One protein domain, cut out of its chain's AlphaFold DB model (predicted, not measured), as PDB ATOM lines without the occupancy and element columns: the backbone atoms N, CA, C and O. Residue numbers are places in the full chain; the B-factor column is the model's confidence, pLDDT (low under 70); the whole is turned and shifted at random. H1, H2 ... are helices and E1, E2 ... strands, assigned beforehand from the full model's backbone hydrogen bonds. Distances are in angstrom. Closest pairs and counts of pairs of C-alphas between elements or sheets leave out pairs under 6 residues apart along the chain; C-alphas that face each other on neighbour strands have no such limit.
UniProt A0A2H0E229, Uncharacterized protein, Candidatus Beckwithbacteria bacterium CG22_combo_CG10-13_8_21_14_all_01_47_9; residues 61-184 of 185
ATOM      1  N   LEU A  61      45.874 -95.533 -33.970       93.25
ATOM      2  CA  LEU A  61      46.446 -96.835 -33.641       93.25
ATOM      3  C   LEU A  61      45.915 -97.892 -34.617       93.25
ATOM      4  O   LEU A  61      44.712 -98.147 -34.673       93.25
ATOM      5  N   TYR A  62      46.821 -98.526 -35.351       89.69
ATOM      6  CA  TYR A  62      46.569 -99.785 -36.032       89.69
ATOM      7  C   TYR A  62      46.729-100.935 -35.040       89.69
ATOM      8  O   TYR A  62      47.780-101.063 -34.411       89.69
ATOM      9  N   GLN A  63      45.716-101.792 -34.952       89.44
ATOM     10  CA  GLN A  63      45.740-103.009 -34.148       89.44
ATOM     11  C   GLN A  63      45.543-104.217 -35.068       89.44
ATOM     12  O   GLN A  63      44.417-104.528 -35.459       89.44
ATOM     13  N   GLY A  64      46.647-104.862 -35.442       84.25
ATOM     14  CA  GLY A  64      46.648-106.076 -36.256       84.25
ATOM     15  C   GLY A  64      46.638-107.344 -35.414       84.25
ATOM     16  O   GLY A  64      46.561-107.306 -34.183       84.25
ATOM     17  N   LYS A  65      46.761-108.489 -36.091       82.88
ATOM     18  CA  LYS A  65      46.854-109.793 -35.416       82.88
ATOM     19  C   LYS A  65      48.219-109.999 -34.762       82.88
ATOM     20  O   LYS A  65      48.301-110.611 -33.703       82.88
ATOM     21  N   TYR A  66      49.277-109.513 -35.403       83.81
ATOM     22  CA  TYR A  66      50.660-109.821 -35.025       83.81
ATOM     23  C   TYR A  66      51.484-108.596 -34.633       83.81
ATOM     24  O   TYR A  66      52.571-108.727 -34.076       83.81
ATOM     25  N   PHE A  67      50.990-107.402 -34.943       87.69
ATOM     26  CA  PHE A  67      51.657-106.151 -34.631       87.69
ATOM     27  C   PHE A  67      50.644-105.021 -34.442       87.69
ATOM     28  O   PHE A  67      49.524-105.062 -34.958       87.69
ATOM     29  N   SER A  68      51.066-103.982 -33.736       91.62
ATOM     30  CA  SER A  68      50.362-102.707 -33.618       91.62
ATOM     31  C   SER A  68      51.334-101.552 -33.820       91.62
ATOM     32  O   SER A  68      52.512-101.665 -33.488       91.62
ATOM     33  N   PHE A  69      50.858-100.442 -34.372       92.94
ATOM     34  CA  PHE A  69      51.657 -99.230 -34.579       92.94
ATOM     35  C   PHE A  69      50.742 -98.023 -34.776       92.94
ATOM     36  O   PHE A  69      49.564 -98.179 -35.100       92.94
ATOM     37  N   LYS A  70      51.260 -96.807 -34.607       93.69
ATOM     38  CA  LYS A  70      50.517 -95.590 -34.946       93.69
ATOM     39  C   LYS A  70      50.750 -95.199 -36.407       93.69
ATOM     40  O   LYS A  70      51.856 -95.353 -36.920       93.69
ATOM     41  N   HIS A  71      49.748 -94.610 -37.058       91.12
ATOM     42  CA  HIS A  71      49.855 -94.091 -38.425       91.12
ATOM     43  C   HIS A  71      49.040 -92.806 -38.667       91.12
ATOM     44  O   HIS A  71      48.079 -92.538 -37.936       91.12
ATOM     45  N   PRO A  72      49.353 -92.031 -39.726       91.00
ATOM     46  CA  PRO A  72      48.583 -90.849 -40.103       91.00
ATOM     47  C   PRO A  72      47.081 -91.122 -40.286       91.00
ATOM     48  O   PRO A  72      46.662 -92.156 -40.816       91.00
ATOM     49  N   GLN A  73      46.252 -90.165 -39.863       89.75
ATOM     50  CA  GLN A  73      44.792 -90.302 -39.799       89.75
ATOM     51  C   GLN A  73      44.105 -90.470 -41.167       89.75
ATOM     52  O   GLN A  73      43.011 -91.047 -41.229       89.75
ATOM     53  N   ASN A  74      44.738 -89.972 -42.233       86.38
ATOM     54  CA  ASN A  74      44.266 -90.013 -43.618       86.38
ATOM     55  C   ASN A  74      44.536 -91.352 -44.326       86.38
ATOM     56  O   ASN A  74      44.109 -91.527 -45.466       86.38
ATOM     57  N   TRP A  75      45.241 -92.290 -43.690       87.56
ATOM     58  CA  TRP A  75      45.514 -93.598 -44.280       87.56
ATOM     59  C   TRP A  75      44.313 -94.536 -44.172       87.56
ATOM     60  O   TRP A  75      43.578 -94.532 -43.183       87.56
ATOM     61  N   THR A  76      44.135 -95.364 -45.201       80.69
ATOM     62  CA  THR A  76      43.051 -96.349 -45.291       80.69
ATOM     63  C   THR A  76      43.570 -97.768 -45.069       80.69
ATOM     64  O   THR A  76      44.661 -98.119 -45.520       80.69
ATOM     65  N   ASN A  77      42.795 -98.585 -44.354       73.94
ATOM     66  CA  ASN A  77      43.115 -99.990 -44.114       73.94
ATOM     67  C   ASN A  77      42.480-100.849 -45.217       73.94
ATOM     68  O   ASN A  77      41.256-100.907 -45.312       73.94
ATOM     69  N   ASN A  78      43.309-101.501 -46.032       68.25
ATOM     70  CA  ASN A  78      42.883-102.406 -47.093       68.25
ATOM     71  C   ASN A  78      43.555-103.764 -46.871       68.25
ATOM     72  O   ASN A  78      44.639-104.027 -47.379       68.25
ATOM     73  N   THR A  79      42.932-104.645 -46.094       63.19
ATOM     74  CA  THR A  79      43.440-106.005 -45.854       63.19
ATOM     75  C   THR A  79      42.744-107.005 -46.777       63.19
ATOM     76  O   THR A  79      41.522-106.986 -46.914       63.19
ATOM     77  N   SER A  80      43.511-107.879 -47.441       56.12
ATOM     78  CA  SER A  80      42.968-109.018 -48.201       56.12
ATOM     79  C   SER A  80      43.540-110.319 -47.650       56.12
ATOM     80  O   SER A  80      44.750-110.421 -47.452       56.12
ATOM     81  N   ASN A  81      42.673-111.301 -47.420       45.12
ATOM     82  CA  ASN A  81      42.979-112.469 -46.600       45.12
ATOM     83  C   ASN A  81      43.547-113.647 -47.407       45.12
ATOM     84  O   ASN A  81      43.080-113.918 -48.514       45.12
ATOM     85  N   ASN A  82      44.442-114.389 -46.739       40.84
ATOM     86  CA  ASN A  82      44.931-115.762 -46.967       40.84
ATOM     87  C   ASN A  82      46.423-115.848 -47.346       40.84
ATOM     88  O   ASN A  82      46.832-115.205 -48.307       40.84
ATOM     89  N   LEU A  83      47.149-116.742 -46.632       47.28
ATOM     90  CA  LEU A  83      48.564-117.210 -46.725       47.28
ATOM     91  C   LEU A  83      49.427-116.827 -45.470       47.28
ATOM     92  O   LEU A  83      48.995-115.983 -44.700       47.28
ATOM     93  N   GLU A  84      50.557-117.504 -45.145       53.19
ATOM     94  CA  GLU A  84      51.211-117.483 -43.787       53.19
ATOM     95  C   GLU A  84      52.747-117.200 -43.684       53.19
ATOM     96  O   GLU A  84      53.487-118.169 -43.782       53.19
ATOM     97  N   VAL A  85      53.184-115.931 -43.455       51.00
ATOM     98  CA  VAL A  85      54.449-115.277 -42.906       51.00
ATOM     99  C   VAL A  85      54.156-113.796 -42.941       51.00
ATOM    100  O   VAL A  85      53.801-113.251 -43.980       51.00
ATOM    101  N   ILE A  86      54.329-113.129 -41.822       55.44
ATOM    102  CA  ILE A  86      53.532-111.956 -41.515       55.44
ATOM    103  C   ILE A  86      54.179-110.681 -42.074       55.44
ATOM    104  O   ILE A  86      55.332-110.371 -41.773       55.44
ATOM    105  N   GLY A  87      53.430-109.940 -42.893       62.41
ATOM    106  CA  GLY A  87      53.880-108.772 -43.643       62.41
ATOM    107  C   GLY A  87      53.016-107.516 -43.450       62.41
ATOM    108  O   GLY A  87      51.806-107.603 -43.249       62.41
ATOM    109  N   LEU A  88      53.625-106.336 -43.587       60.25
ATOM    110  CA  LEU A  88      52.953-105.035 -43.651       60.25
ATOM    111  C   LEU A  88      53.467-104.254 -44.865       60.25
ATOM    112  O   LEU A  88      54.663-103.996 -44.960       60.25
ATOM    113  N   ARG A  89      52.590-103.863 -45.795       69.31
ATOM    114  CA  ARG A  89      52.944-103.029 -46.958       69.31
ATOM    115  C   ARG A  89      52.347-101.631 -46.781       69.31
ATOM    116  O   ARG A  89      51.138-101.506 -46.628       69.31
ATOM    117  N   ILE A  90      53.170-100.593 -46.799       66.31
ATOM    118  CA  ILE A  90      52.793 -99.210 -46.511       66.31
ATOM    119  C   ILE A  90      53.017 -98.361 -47.759       66.31
ATOM    120  O   ILE A  90      54.149 -98.180 -48.207       66.31
ATOM    121  N   SER A  91      51.925 -97.833 -48.302       73.56
ATOM    122  CA  SER A  91      51.914 -96.825 -49.363       73.56
ATOM    123  C   SER A  91      51.412 -95.491 -48.811       73.56
ATOM    124  O   SER A  91      50.748 -95.503 -47.775       73.56
ATOM    125  N   PRO A  92      51.658 -94.352 -49.489       64.31
ATOM    126  CA  PRO A  92      51.386 -93.010 -48.957       64.31
ATOM    127  C   PRO A  92      49.976 -92.758 -48.402       64.31
ATOM    128  O   PRO A  92      49.785 -91.777 -47.696       64.31
ATOM    129  N   ASN A  93      48.998 -93.623 -48.700       73.62
ATOM    130  CA  ASN A  93      47.618 -93.519 -48.222       73.62
ATOM    131  C   ASN A  93      46.960 -94.875 -47.891       73.62
ATOM    132  O   ASN A  93      45.738 -94.942 -47.722       73.62
ATOM    133  N   ALA A  94      47.730 -95.966 -47.835       74.38
ATOM    134  CA  ALA A  94      47.164 -97.304 -47.687       74.38
ATOM    135  C   ALA A  94      48.051 -98.233 -46.853       74.38
ATOM    136  O   ALA A  94      49.269 -98.292 -47.035       74.38
ATOM    137  N   LEU A  95      47.393 -98.980 -45.969       73.75
ATOM    138  CA  LEU A  95      47.965-100.016 -45.120       73.75
ATOM    139  C   LEU A  95      47.439-101.382 -45.550       73.75
ATOM    140  O   LEU A  95      46.226-101.562 -45.679       73.75
ATOM    141  N   PHE A  96      48.355-102.334 -45.731       72.44
ATOM    142  CA  PHE A  96      48.038-103.710 -46.104       72.44
ATOM    143  C   PHE A  96      48.742-104.682 -45.154       72.44
ATOM    144  O   PHE A  96      49.959-104.857 -45.247       72.44
ATOM    145  N   GLU A  97      47.995-105.335 -44.264       71.81
ATOM    146  CA  GLU A  97      48.475-106.532 -43.563       71.81
ATOM    147  C   GLU A  97      48.212-107.749 -44.454       71.81
ATOM    148  O   GLU A  97      47.106-107.970 -44.948       71.81
ATOM    149  N   THR A  98      49.267-108.505 -44.717       65.69
ATOM    150  CA  THR A  98      49.234-109.713 -45.541       65.69
ATOM    151  C   THR A  98      50.141-110.745 -44.910       65.69
ATOM    152  O   THR A  98      50.990-110.422 -44.082       65.69
ATOM    153  N   SER A  99      49.966-112.003 -45.270       63.91
ATOM    154  CA  SER A  99      50.757-113.079 -44.715       63.91
ATOM    155  C   SER A  99      51.081-114.085 -45.839       63.91
ATOM    156  O   SER A  99      50.244-114.314 -46.704       63.91
ATOM    157  N   TYR A 100      52.306-114.627 -45.917       62.88
ATOM    158  CA  TYR A 100      52.834-115.476 -47.014       62.88
ATOM    159  C   TYR A 100      53.677-116.662 -46.514       62.88
ATOM    160  O   TYR A 100      54.569-116.419 -45.759       62.88
ATOM    161  N   LYS A 101      53.552-117.913 -46.966       57.75
ATOM    162  CA  LYS A 101      54.238-119.122 -46.397       57.75
ATOM    163  C   LYS A 101      55.642-118.988 -45.705       57.75
ATOM    164  O   LYS A 101      56.569-118.455 -46.309       57.75
ATOM    165  N   ASN A 102      55.801-119.626 -44.521       60.19
ATOM    166  CA  ASN A 102      56.979-119.660 -43.610       60.19
ATOM    167  C   ASN A 102      58.348-119.384 -44.263       60.19
ATOM    168  O   ASN A 102      58.883-120.208 -45.009       60.19
ATOM    169  N   TYR A 103      58.926-118.232 -43.918       70.31
ATOM    170  CA  TYR A 103      60.174-117.695 -44.430       70.31
ATOM    171  C   TYR A 103      61.047-117.316 -43.243       70.31
ATOM    172  O   TYR A 103      60.699-116.421 -42.466       70.31
ATOM    173  N   SER A 104      62.164-118.023 -43.087       82.69
ATOM    174  CA  SER A 104      63.105-117.727 -42.016       82.69
ATOM    175  C   SER A 104      63.758-116.371 -42.234       82.69
ATOM    176  O   SER A 104      63.867-115.891 -43.366       82.69
ATOM    177  N   TYR A 105      64.223-115.762 -41.148       83.00
ATOM    178  CA  TYR A 105      64.958-114.502 -41.204       83.00
ATOM    179  C   TYR A 105      66.170-114.600 -42.142       83.00
ATOM    180  O   TYR A 105      66.366-113.745 -43.004       83.00
ATOM    181  N   GLU A 106      66.940-115.682 -42.043       86.12
ATOM    182  CA  GLU A 106      68.147-115.910 -42.835       86.12
ATOM    183  C   GLU A 106      67.824-116.053 -44.325       86.12
ATOM    184  O   GLU A 106      68.508-115.462 -45.163       86.12
ATOM    185  N   LYS A 107      66.749-116.773 -44.676       83.56
ATOM    186  CA  LYS A 107      66.262-116.853 -46.063       83.56
ATOM    187  C   LYS A 107      65.754-115.493 -46.548       83.56
ATOM    188  O   LYS A 107      66.045-115.107 -47.680       83.56
ATOM    189  N   GLY A 108      65.065-114.756 -45.670       78.38
ATOM    190  CA  GLY A 108      64.659-113.352 -45.810       78.38
ATOM    191  C   GLY A 108      65.787-112.478 -46.314       78.38
ATOM    192  O   GLY A 108      65.704-111.870 -47.379       78.38
ATOM    193  N   VAL A 109      66.866-112.469 -45.543       80.38
ATOM    194  CA  VAL A 109      68.062-111.682 -45.825       80.38
ATOM    195  C   VAL A 109      68.752-112.162 -47.101       80.38
ATOM    196  O   VAL A 109      69.127-111.344 -47.940       80.38
ATOM    197  N   GLN A 110      68.874-113.479 -47.288       84.94
ATOM    198  CA  GLN A 110      69.551-114.055 -48.448       84.94
ATOM    199  C   GLN A 110      68.861-113.713 -49.778       84.94
ATOM    200  O   GLN A 110      69.546-113.513 -50.780       84.94
ATOM    201  N   SER A 111      67.529-113.595 -49.801       81.31
ATOM    202  CA  SER A 111      66.765-113.188 -50.994       81.31
ATOM    203  C   SER A 111      67.072-111.787 -51.507       81.31
ATOM    204  O   SER A 111      66.705-111.468 -52.635       81.31
ATOM    205  N   PHE A 112      67.713-110.958 -50.688       81.50
ATOM    206  CA  PHE A 112      68.068-109.582 -51.015       81.50
ATOM    207  C   PHE A 112      69.573-109.331 -50.857       81.50
ATOM    208  O   PHE A 112      69.993-108.187 -50.696       81.50
ATOM    209  N   ALA A 113      70.390-110.388 -50.876       82.06
ATOM    210  CA  ALA A 113      71.832-110.298 -50.645       82.06
ATOM    211  C   ALA A 113      72.575-109.446 -51.693       82.06
ATOM    212  O   ALA A 113      73.663-108.947 -51.422       82.06
ATOM    213  N   ASP A 114      71.989-109.268 -52.876       84.50
ATOM    214  CA  ASP A 114      72.475-108.404 -53.955       84.50
ATOM    215  C   ASP A 114      72.153-106.915 -53.735       84.50
ATOM    216  O   ASP A 114      72.683-106.049 -54.434       84.50
ATOM    217  N   ARG A 115      71.294-106.595 -52.761       83.00
ATOM    218  CA  ARG A 115      70.844-105.230 -52.480       83.00
ATOM    219  C   ARG A 115      71.661-104.586 -51.372       83.00
ATOM    220  O   ARG A 115      72.142-105.234 -50.440       83.00
ATOM    221  N   LYS A 116      71.737-103.255 -51.424       86.56
ATOM    222  CA  LYS A 116      72.265-102.461 -50.314       86.56
ATOM    223  C   LYS A 116      71.429-102.741 -49.064       86.56
ATOM    224  O   LYS A 116      70.206-102.582 -49.088       86.56
ATOM    225  N   SER A 117      72.104-103.129 -47.986       91.56
ATOM    226  CA  SER A 117      71.458-103.473 -46.726       91.56
ATOM    227  C   SER A 117      72.157-102.870 -45.513       91.56
ATOM    228  O   SER A 117      73.342-102.530 -45.552       91.56
ATOM    229  N   SER A 118      71.403-102.716 -44.429       94.38
ATOM    230  CA  SER A 118      71.918-102.326 -43.117       94.38
ATOM    231  C   SER A 118      71.194-103.082 -42.008       94.38
ATOM    232  O   SER A 118      69.989-103.323 -42.083       94.38
ATOM    233  N   LYS A 119      71.934-103.465 -40.964       95.06
ATOM    234  CA  LYS A 119      71.360-104.079 -39.762       95.06
ATOM    235  C   LYS A 119      70.882-103.001 -38.795       95.06
ATOM    236  O   LYS A 119      71.539-101.972 -38.655       95.06
ATOM    237  N   LEU A 120      69.765-103.256 -38.127       96.44
ATOM    238  CA  LEU A 120      69.189-102.402 -37.092       96.44
ATOM    239  C   LEU A 120      68.329-103.236 -36.130       96.44
ATOM    240  O   LEU A 120      68.241-104.458 -36.248       96.44
ATOM    241  N   THR A 121      67.672-102.561 -35.194       94.50
ATOM    242  CA  THR A 121      66.688-103.161 -34.294       94.50
ATOM    243  C   THR A 121      65.349-102.452 -34.424       94.50
ATOM    244  O   THR A 121      65.311-101.223 -34.427       94.50
ATOM    245  N   ILE A 122      64.259-103.215 -34.484       94.12
ATOM    246  CA  ILE A 122      62.884-102.697 -34.447       94.12
ATOM    247  C   ILE A 122      62.198-103.375 -33.268       94.12
ATOM    248  O   ILE A 122      62.145-104.601 -33.214       94.12
ATOM    249  N   SER A 123      61.743-102.585 -32.293       93.00
ATOM    250  CA  SER A 123      61.074-103.087 -31.080       93.00
ATOM    251  C   SER A 123      61.858-104.217 -30.391       93.00
ATOM    252  O   SER A 123      61.309-105.261 -30.050       93.00
ATOM    253  N   ASN A 124      63.174-104.018 -30.234       92.62
ATOM    254  CA  ASN A 124      64.139-104.975 -29.666       92.62
ATOM    255  C   ASN A 124      64.334-106.291 -30.445       92.62
ATOM    256  O   ASN A 124      65.017-107.188 -29.954       92.62
ATOM    257  N   LYS A 125      63.796-106.416 -31.662       93.50
ATOM    258  CA  LYS A 125      64.061-107.549 -32.556       93.50
ATOM    259  C   LYS A 125      65.123-107.179 -33.588       93.50
ATOM    260  O   LYS A 125      65.161-106.047 -34.072       93.50
ATOM    261  N   GLU A 126      65.993-108.134 -33.918       95.81
ATOM    262  CA  GLU A 126      66.982-107.967 -34.989       95.81
ATOM    263  C   GLU A 126      66.259-107.728 -36.317       95.81
ATOM    264  O   GLU A 126      65.307-108.439 -36.643       95.81
ATOM    265  N   ALA A 127      66.714-106.746 -37.090       95.69
ATOM    266  CA  ALA A 127      66.166-106.459 -38.400       95.69
ATOM    267  C   ALA A 127      67.262-106.132 -39.417       95.69
ATOM    268  O   ALA A 127      68.302-105.557 -39.091       95.69
ATOM    269  N   THR A 128      66.991-106.449 -40.680       95.75
ATOM    270  CA  THR A 128      67.797-106.005 -41.819       95.75
ATOM    271  C   THR A 128      66.941-105.145 -42.742       95.75
ATOM    272  O   THR A 128      65.896-105.591 -43.219       95.75
ATOM    273  N   ARG A 129      67.384-103.907 -42.983       95.06
ATOM    274  CA  ARG A 129      66.807-102.959 -43.941       95.06
ATOM    275  C   ARG A 129      67.426-103.187 -45.313       95.06
ATOM    276  O   ARG A 129      68.643-103.292 -45.426       95.06
ATOM    277  N   PHE A 130      66.592-103.175 -46.340       93.44
ATOM    278  CA  PHE A 130      66.943-103.212 -47.753       93.44
ATOM    279  C   PHE A 130      66.289-102.032 -48.457       93.44
ATOM    280  O   PHE A 130      65.156-101.670 -48.143       93.44
ATOM    281  N   GLU A 131      66.981-101.459 -49.432       91.00
ATOM    282  CA  GLU A 131      66.476-100.315 -50.187       91.00
ATOM    283  C   GLU A 131      66.665-100.526 -51.686       91.00
ATOM    284  O   GLU A 131      67.718-100.979 -52.141       91.00
ATOM    285  N   MET A 132      65.629-100.186 -52.449       88.44
ATOM    286  CA  MET A 132      65.644-100.185 -53.905       88.44
ATOM    287  C   MET A 132      64.983 -98.907 -54.415       88.44
ATOM    288  O   MET A 132      63.802 -98.672 -54.168       88.44
ATOM    289  N   THR A 133      65.741 -98.099 -55.151       87.25
ATOM    290  CA  THR A 133      65.265 -96.877 -55.810       87.25
ATOM    291  C   THR A 133      64.947 -97.159 -57.273       87.25
ATOM    292  O   THR A 133      65.700 -97.867 -57.944       87.25
ATOM    293  N   GLY A 134      63.858 -96.603 -57.795       84.12
ATOM    294  CA  GLY A 134      63.435 -96.852 -59.166       84.12
ATOM    295  C   GLY A 134      64.269 -96.103 -60.201       84.12
ATOM    296  O   GLY A 134      64.439 -94.887 -60.119       84.12
ATOM    297  N   SER A 135      64.759 -96.835 -61.202       81.94
ATOM    298  CA  SER A 135      65.460 -96.301 -62.380       81.94
ATOM    299  C   SER A 135      64.530 -96.058 -63.581       81.94
ATOM    300  O   SER A 135      64.899 -95.342 -64.517       81.94
ATOM    301  N   GLY A 136      63.311 -96.609 -63.551       74.94
ATOM    302  CA  GLY A 136      62.343 -96.582 -64.650       74.94
ATOM    303  C   GLY A 136      62.088 -97.931 -65.334       74.94
ATOM    304  O   GLY A 136      61.103 -98.019 -66.056       74.94
ATOM    305  N   ASP A 137      62.903 -98.967 -65.090       74.06
ATOM    306  CA  ASP A 137      62.742-100.279 -65.752       74.06
ATOM    307  C   ASP A 137      61.798-101.224 -64.989       74.06
ATOM    308  O   ASP A 137      60.847-101.760 -65.550       74.06
ATOM    309  N   ILE A 138      62.052-101.428 -63.691       77.69
ATOM    310  CA  ILE A 138      61.292-102.359 -62.826       77.69
ATOM    311  C   ILE A 138      60.445-101.594 -61.796       77.69
ATOM    312  O   ILE A 138      59.400-102.060 -61.350       77.69
ATOM    313  N   LEU A 139      60.897-100.398 -61.420       82.25
ATOM    314  CA  LEU A 139      60.247 -99.514 -60.463       82.25
ATOM    315  C   LEU A 139      60.263 -98.091 -61.054       82.25
ATOM    316  O   LEU A 139      61.314 -97.687 -61.573       82.25
ATOM    317  N   PRO A 140      59.142 -97.337 -61.015       86.00
ATOM    318  CA  PRO A 140      59.072 -96.005 -61.607       86.00
ATOM    319  C   PRO A 140      60.158 -95.075 -61.071       86.00
ATOM    320  O   PRO A 140      60.564 -95.176 -59.910       86.00
ATOM    321  N   ARG A 141      60.605 -94.132 -61.906       86.19
ATOM    322  CA  ARG A 141      61.535 -93.085 -61.463       86.19
ATOM    323  C   ARG A 141      60.939 -92.348 -60.263       86.19
ATOM    324  O   ARG A 141      59.741 -92.079 -60.241       86.19
ATOM    325  N   ASN A 142      61.783 -92.041 -59.282       87.31
ATOM    326  CA  ASN A 142      61.421 -91.392 -58.013       87.31
ATOM    327  C   ASN A 142      60.560 -92.241 -57.066       87.31
ATOM    328  O   ASN A 142      60.107 -91.734 -56.046       87.31
ATOM    329  N   SER A 143      60.334 -93.523 -57.357       86.50
ATOM    330  CA  SER A 143      59.746 -94.448 -56.385       86.50
ATOM    331  C   SER A 143      60.837 -95.171 -55.602       86.50
ATOM    332  O   SER A 143      61.928 -95.421 -56.123       86.50
ATOM    333  N   SER A 144      60.535 -95.543 -54.363       87.31
ATOM    334  CA  SER A 144      61.406 -96.375 -53.536       87.31
ATOM    335  C   SER A 144      60.630 -97.505 -52.886       87.31
ATOM    336  O   SER A 144      59.492 -97.335 -52.454       87.31
ATOM    337  N   ILE A 145      61.289 -98.658 -52.792       89.19
ATOM    338  CA  ILE A 145      60.872 -99.769 -51.948       89.19
ATOM    339  C   ILE A 145      61.902 -99.906 -50.834       89.19
ATOM    340  O   ILE A 145      63.066-100.221 -51.089       89.19
ATOM    341  N   ILE A 146      61.459 -99.697 -49.598       91.50
ATOM    342  CA  ILE A 146      62.256 -99.917 -48.392       91.50
ATOM    343  C   ILE A 146      61.644-101.108 -47.674       91.50
ATOM    344  O   ILE A 146      60.462-101.102 -47.347       91.50
ATOM    345  N   SER A 147      62.421-102.165 -47.484       91.81
ATOM    346  CA  SER A 147      61.959-103.411 -46.868       91.81
ATOM    347  C   SER A 147      62.762-103.708 -45.615       91.81
ATOM    348  O   SER A 147      63.980-103.593 -45.616       91.81
ATOM    349  N   PHE A 148      62.085-104.138 -44.566       93.31
ATOM    350  CA  PHE A 148      62.670-104.616 -43.331       93.31
ATOM    351  C   PHE A 148      62.303-106.084 -43.187       93.31
ATOM    352  O   PHE A 148      61.122-106.431 -43.208       93.31
ATOM    353  N   VAL A 149      63.308-106.939 -43.048       92.62
ATOM    354  CA  VAL A 149      63.124-108.316 -42.588       92.62
ATOM    355  C   VAL A 149      63.457-108.312 -41.106       92.62
ATOM    356  O   VAL A 149      64.592-108.011 -40.745       92.62
ATOM    357  N   VAL A 150      62.477-108.595 -40.256       92.94
ATOM    358  CA  VAL A 150      62.621-108.595 -38.796       92.94
ATOM    359  C   VAL A 150      62.560-110.028 -38.296       92.94
ATOM    360  O   VAL A 150      61.730-110.816 -38.741       92.94
ATOM    361  N   LYS A 151      63.444-110.389 -37.376       91.31
ATOM    362  CA  LYS A 151      63.486-111.722 -36.783       91.31
ATOM    363  C   LYS A 151      62.250-111.962 -35.911       91.31
ATOM    364  O   LYS A 151      61.953-111.152 -35.036       91.31
ATOM    365  N   GLY A 152      61.539-113.058 -36.162       87.19
ATOM    366  CA  GLY A 152      60.396-113.502 -35.364       87.19
ATOM    367  C   GLY A 152      60.778-114.539 -34.307       87.19
ATOM    368  O   GLY A 152      61.958-114.754 -34.019       87.19
ATOM    369  N   ILE A 153      59.771-115.179 -33.710       84.38
ATOM    370  CA  ILE A 153      59.967-116.296 -32.774       84.38
ATOM    371  C   ILE A 153      60.229-117.589 -33.560       84.38
ATOM    372  O   ILE A 153      59.549-117.891 -34.542       84.38
ATOM    373  N   GLY A 154      61.207-118.381 -33.118       84.25
ATOM    374  CA  GLY A 154      61.587-119.623 -33.795       84.25
ATOM    375  C   GLY A 154      62.194-119.358 -35.176       84.25
ATOM    376  O   GLY A 154      63.098-118.538 -35.301       84.25
ATOM    377  N   ASP A 155      61.694-120.052 -36.201       81.38
ATOM    378  CA  ASP A 155      62.155-119.932 -37.598       81.38
ATOM    379  C   ASP A 155      61.277-118.975 -38.432       81.38
ATOM    380  O   ASP A 155      61.121-119.127 -39.644       81.38
ATOM    381  N   THR A 156      60.634-118.008 -37.771       82.44
ATOM    382  CA  THR A 156      59.741-117.037 -38.419       82.44
ATOM    383  C   THR A 156      60.425-115.687 -38.620       82.44
ATOM    384  O   THR A 156      61.409-115.341 -37.960       82.44
ATOM    385  N   SER A 157      59.897-114.897 -39.550       87.19
ATOM    386  CA  SER A 157      60.281-113.503 -39.742       87.19
ATOM    387  C   SER A 157      59.052-112.635 -39.993       87.19
ATOM    388  O   SER A 157      57.994-113.134 -40.373       87.19
ATOM    389  N   TYR A 158      59.195-111.333 -39.774       88.00
ATOM    390  CA  TYR A 158      58.233-110.322 -40.188       88.00
ATOM    391  C   TYR A 158      58.797-109.536 -41.366       88.00
ATOM    392  O   TYR A 158      60.002-109.282 -41.431       88.00
ATOM    393  N   SER A 159      57.930-109.103 -42.278       87.94
ATOM    394  CA  SER A 159      58.311-108.214 -43.376       87.94
ATOM    395  C   SER A 159      57.575-106.884 -43.278       87.94
ATOM    396  O   SER A 159      56.354-106.846 -43.342       87.94
ATOM    397  N   ILE A 160      58.295-105.774 -43.151       90.81
ATOM    398  CA  ILE A 160      57.702-104.429 -43.206       90.81
ATOM    399  C   ILE A 160      58.202-103.769 -44.483       90.81
ATOM    400  O   ILE A 160      59.404-103.664 -44.692       90.81
ATOM    401  N   VAL A 161      57.306-103.340 -45.360       90.00
ATOM    402  CA  VAL A 161      57.648-102.820 -46.684       90.00
ATOM    403  C   VAL A 161      56.993-101.466 -46.876       90.00
ATOM    404  O   VAL A 161      55.775-101.376 -46.921       90.00
ATOM    405  N   PHE A 162      57.786-100.426 -47.077       90.06
ATOM    406  CA  PHE A 162      57.319 -99.120 -47.521       90.06
ATOM    407  C   PHE A 162      57.514 -99.017 -49.031       90.06
ATOM    408  O   PHE A 162      58.590 -99.328 -49.542       90.06
ATOM    409  N   ASN A 163      56.471 -98.618 -49.753       87.75
ATOM    410  CA  ASN A 163      56.494 -98.469 -51.202       87.75
ATOM    411  C   ASN A 163      55.701 -97.234 -51.628       87.75
ATOM    412  O   ASN A 163      54.493 -97.156 -51.390       87.75
ATOM    413  N   GLY A 164      56.361 -96.314 -52.319       86.44
ATOM    414  CA  GLY A 164      55.727 -95.126 -52.868       86.44
ATOM    415  C   GLY A 164      56.731 -94.175 -53.498       86.44
ATOM    416  O   GLY A 164      57.898 -94.518 -53.696       86.44
ATOM    417  N   ASP A 165      56.255 -92.970 -53.800       88.19
ATOM    418  CA  ASP A 165      57.101 -91.851 -54.204       88.19
ATOM    419  C   ASP A 165      58.047 -91.481 -53.046       88.19
ATOM    420  O   ASP A 165      57.641 -91.440 -51.881       88.19
ATOM    421  N   GLN A 166      59.313 -91.218 -53.360       85.25
ATOM    422  CA  GLN A 166      60.347 -90.837 -52.394       85.25
ATOM    423  C   GLN A 166      59.987 -89.580 -51.607       85.25
ATOM    424  O   GLN A 166      60.411 -89.433 -50.462       85.25
ATOM    425  N   LYS A 167      59.195 -88.678 -52.197       88.56
ATOM    426  CA  LYS A 167      58.737 -87.470 -51.503       88.56
ATOM    427  C   LYS A 167      57.725 -87.773 -50.391       88.56
ATOM    428  O   LYS A 167      57.634 -87.016 -49.432       88.56
ATOM    429  N   ASP A 168      56.983 -88.872 -50.527       87.12
ATOM    430  CA  ASP A 168      55.913 -89.257 -49.606       87.12
ATOM    431  C   ASP A 168      56.423 -90.249 -48.545       87.12
ATOM    432  O   ASP A 168      55.999 -90.218 -47.391       87.12
ATOM    433  N   ILE A 169      57.362 -91.122 -48.922       88.06
ATOM    434  CA  ILE A 169      57.992 -92.117 -48.046       88.06
ATOM    435  C   ILE A 169      59.331 -91.569 -47.540       88.06
ATOM    436  O   ILE A 169      60.407 -91.956 -47.993       88.06
ATOM    437  N   THR A 170      59.255 -90.627 -46.601       90.50
ATOM    438  CA  THR A 170      60.443 -90.006 -45.996       90.50
ATOM    439  C   THR A 170      61.024 -90.864 -44.870       90.50
ATOM    440  O   THR A 170      60.301 -91.573 -44.169       90.50
ATOM    441  N   GLU A 171      62.334 -90.752 -44.623       90.88
ATOM    442  CA  GLU A 171      62.987 -91.402 -43.471       90.88
ATOM    443  C   GLU A 171      62.358 -90.986 -42.135       90.88
ATOM    444  O   GLU A 171      62.233 -91.800 -41.223       90.88
ATOM    445  N   GLN A 172      61.906 -89.734 -42.016       91.81
ATOM    446  CA  GLN A 172      61.213 -89.262 -40.819       91.81
ATOM    447  C   GLN A 172      59.907 -90.031 -40.583       91.81
ATOM    448  O   GLN A 172      59.685 -90.512 -39.473       91.81
ATOM    449  N   LEU A 173      59.075 -90.184 -41.619       90.38
ATOM    450  CA  LEU A 173      57.823 -90.937 -41.534       90.38
ATOM    451  C   LEU A 173      58.080 -92.400 -41.151       90.38
ATOM    452  O   LEU A 173      57.412 -92.935 -40.267       90.38
ATOM    453  N   ILE A 174      59.068 -93.035 -41.788       92.12
ATOM    454  CA  ILE A 174      59.455 -94.421 -41.492       92.12
ATOM    455  C   ILE A 174      59.873 -94.548 -40.028       92.12
ATOM    456  O   ILE A 174      59.346 -95.399 -39.316       92.12
ATOM    457  N   ASN A 175      60.770 -93.682 -39.559       93.44
ATOM    458  CA  ASN A 175      61.270 -93.731 -38.187       93.44
ATOM    459  C   ASN A 175      60.162 -93.488 -37.153       93.44
ATOM    460  O   ASN A 175      60.155 -94.151 -36.120       93.44
ATOM    461  N   GLN A 176      59.205 -92.599 -37.432       92.69
ATOM    462  CA  GLN A 176      58.039 -92.369 -36.569       92.69
ATOM    463  C   GLN A 176      57.097 -93.579 -36.515       92.69
ATOM    464  O   GLN A 176      56.589 -93.928 -35.454       92.69
ATOM    465  N   ILE A 177      56.872 -94.257 -37.642       92.44
ATOM    466  CA  ILE A 177      56.066 -95.485 -37.657       92.44
ATOM    467  C   ILE A 177      56.782 -96.585 -36.874       92.44
ATOM    468  O   ILE A 177      56.190 -97.196 -35.985       92.44
ATOM    469  N   LEU A 178      58.068 -96.806 -37.157       93.88
ATOM    470  CA  LEU A 178      58.859 -97.852 -36.513       93.88
ATOM    471  C   LEU A 178      59.066 -97.610 -35.009       93.88
ATOM    472  O   LEU A 178      59.151 -98.581 -34.261       93.88
ATOM    473  N   SER A 179      59.102 -96.357 -34.542       93.69
ATOM    474  CA  SER A 179      59.230 -96.046 -33.108       93.69
ATOM    475  C   SER A 179      57.978 -96.384 -32.297       93.69
ATOM    476  O   SER A 179      58.069 -96.607 -31.093       93.69
ATOM    477  N   THR A 180      56.817 -96.455 -32.950       94.19
ATOM    478  CA  THR A 180      55.541 -96.840 -32.323       94.19
ATOM    479  C   THR A 180      55.193 -98.310 -32.544       94.19
ATOM    480  O   THR A 180      54.156 -98.776 -32.073       94.19
ATOM    481  N   PHE A 181      56.045 -99.041 -33.264       93.81
ATOM    482  CA  PHE A 181      55.801-100.421 -33.645       93.81
ATOM    483  C   PHE A 181      55.919-101.353 -32.438       93.81
ATOM    484  O   PHE A 181      56.850-101.259 -31.634       93.81
ATOM    485  N   GLN A 182      54.991-102.291 -32.327       93.69
ATOM    486  CA  GLN A 182      54.998-103.346 -31.323       93.69
ATOM    487  C   GLN A 182      54.635-104.658 -32.005       93.69
ATOM    488  O   GLN A 182      53.660-104.718 -32.751       93.69
ATOM    489  N   PHE A 183      55.416-105.703 -31.747       90.62
ATOM    490  CA  PHE A 183      55.048-107.070 -32.104       90.62
ATOM    491  C   PHE A 183      54.227-107.665 -30.955       90.62
ATOM    492  O   PHE A 183      54.515-107.383 -29.793       90.62
ATOM    493  N   LEU A 184      53.185-108.427 -31.283       88.69
ATOM    494  CA  LEU A 184      52.188-108.939 -30.328       88.69
ATOM    495  C   LEU A 184      52.389-110.427 -29.989       88.69
ATOM    496  O   LEU A 184      51.479-111.060 -29.456       88.69
TER     497      LEU A 184
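Overview. This is residues 61 to 184 of the 185 residues of an uncharacterized protein of Candidatus Beckwithbacteria bacterium CG22_combo_CG10-13_8_21_14_all_01_47_9 (UniProt A0A2H0E229). Picture one twisted sheet of six strands, with short helix H1 over one face and helix H2 over the opposite face. A small separate hairpin, E1 and E2, packs on H2 through E2, and residues 76 to 77 of the unnamed stretch 72 to 85 pair with edge strand E4. The printed part has 124 residues, with two named helices and eight named strands in the order E1 E2 E3 E4 H1 E5 E6 E7 E8 H2, a mixed class of helices and strands. The large sheet runs E4 E3 E8 E7 E6 E5 and is mixed, with E3 and E8 parallel. The whole is compact, with a radius of gyration of the C-alphas of 13.9 A and spans of 38 by 36 by 28 A.

Arrangement. Start with E1, residues 61 to 63, and E2, residues 67 to 71, an antiparallel hairpin in which N 62 and O 69 are 2.8 A apart. Next find E3, residues 86 to 91, and E4, residues 94 to 99, another hairpin, with N 87 to O 98 at 2.8 A. H1, residues 105 to 110, comes before a meander, each strand the antiparallel neighbour of the one before: E5, residues 117 to 122, E6, residues 125 to 133, E7, residues 143 to 151, and E8, residues 157 to 165. Look there for N 120 to O 127 at 2.9 A, N 130 to O 147 at 2.7 A and N 148 to O 160 at 2.7 A. E8 is parallel to E3, with N 90 to O 161 at 2.7 A. H1 is on the sheet at a height of 8.3 A, over E7 and along the strands, at 24 degrees to E7 on the local plane; the closest C-alphas of H1 and E7 are those of Tyr 105 and Lys 151, 5.4 A apart. H2, residues 171 to 179, is on the opposite face, over E8 at a height of 8.6 A, and only just along the strands, at 27 degrees to E8 on the local plane. Its closest C-alpha pair with E2 is Ile 177 and Lys 70, 6.2 A. In H1 and H2 every O i to N i+4 pair is within hydrogen-bond range.

Along the chain. Find C-alpha 61, where E1 begins, at (46.446, -96.835, -33.641). E6, E7 and E8 are the longest strands by residues, measuring 25.6 A, 26.4 A and 26.2 A; E3 measures 17.1 A, E4 16.4 A and E5 15.0 A. H2 runs 12.0 A to C-alpha 179 at (59.230, -96.046, -33.108).

Size, cuts and confidence. The C-alphas of Gly 136 and Gly 154, the two farthest apart, are 38.5 A from each other. The printed part has no cut, and the one long link, of 14 residues, joins E2 to E3. Confidence is under 70 at residues 78 to 90, 92 and 98 to 102; the mean pLDDT of the printed part is 82.9.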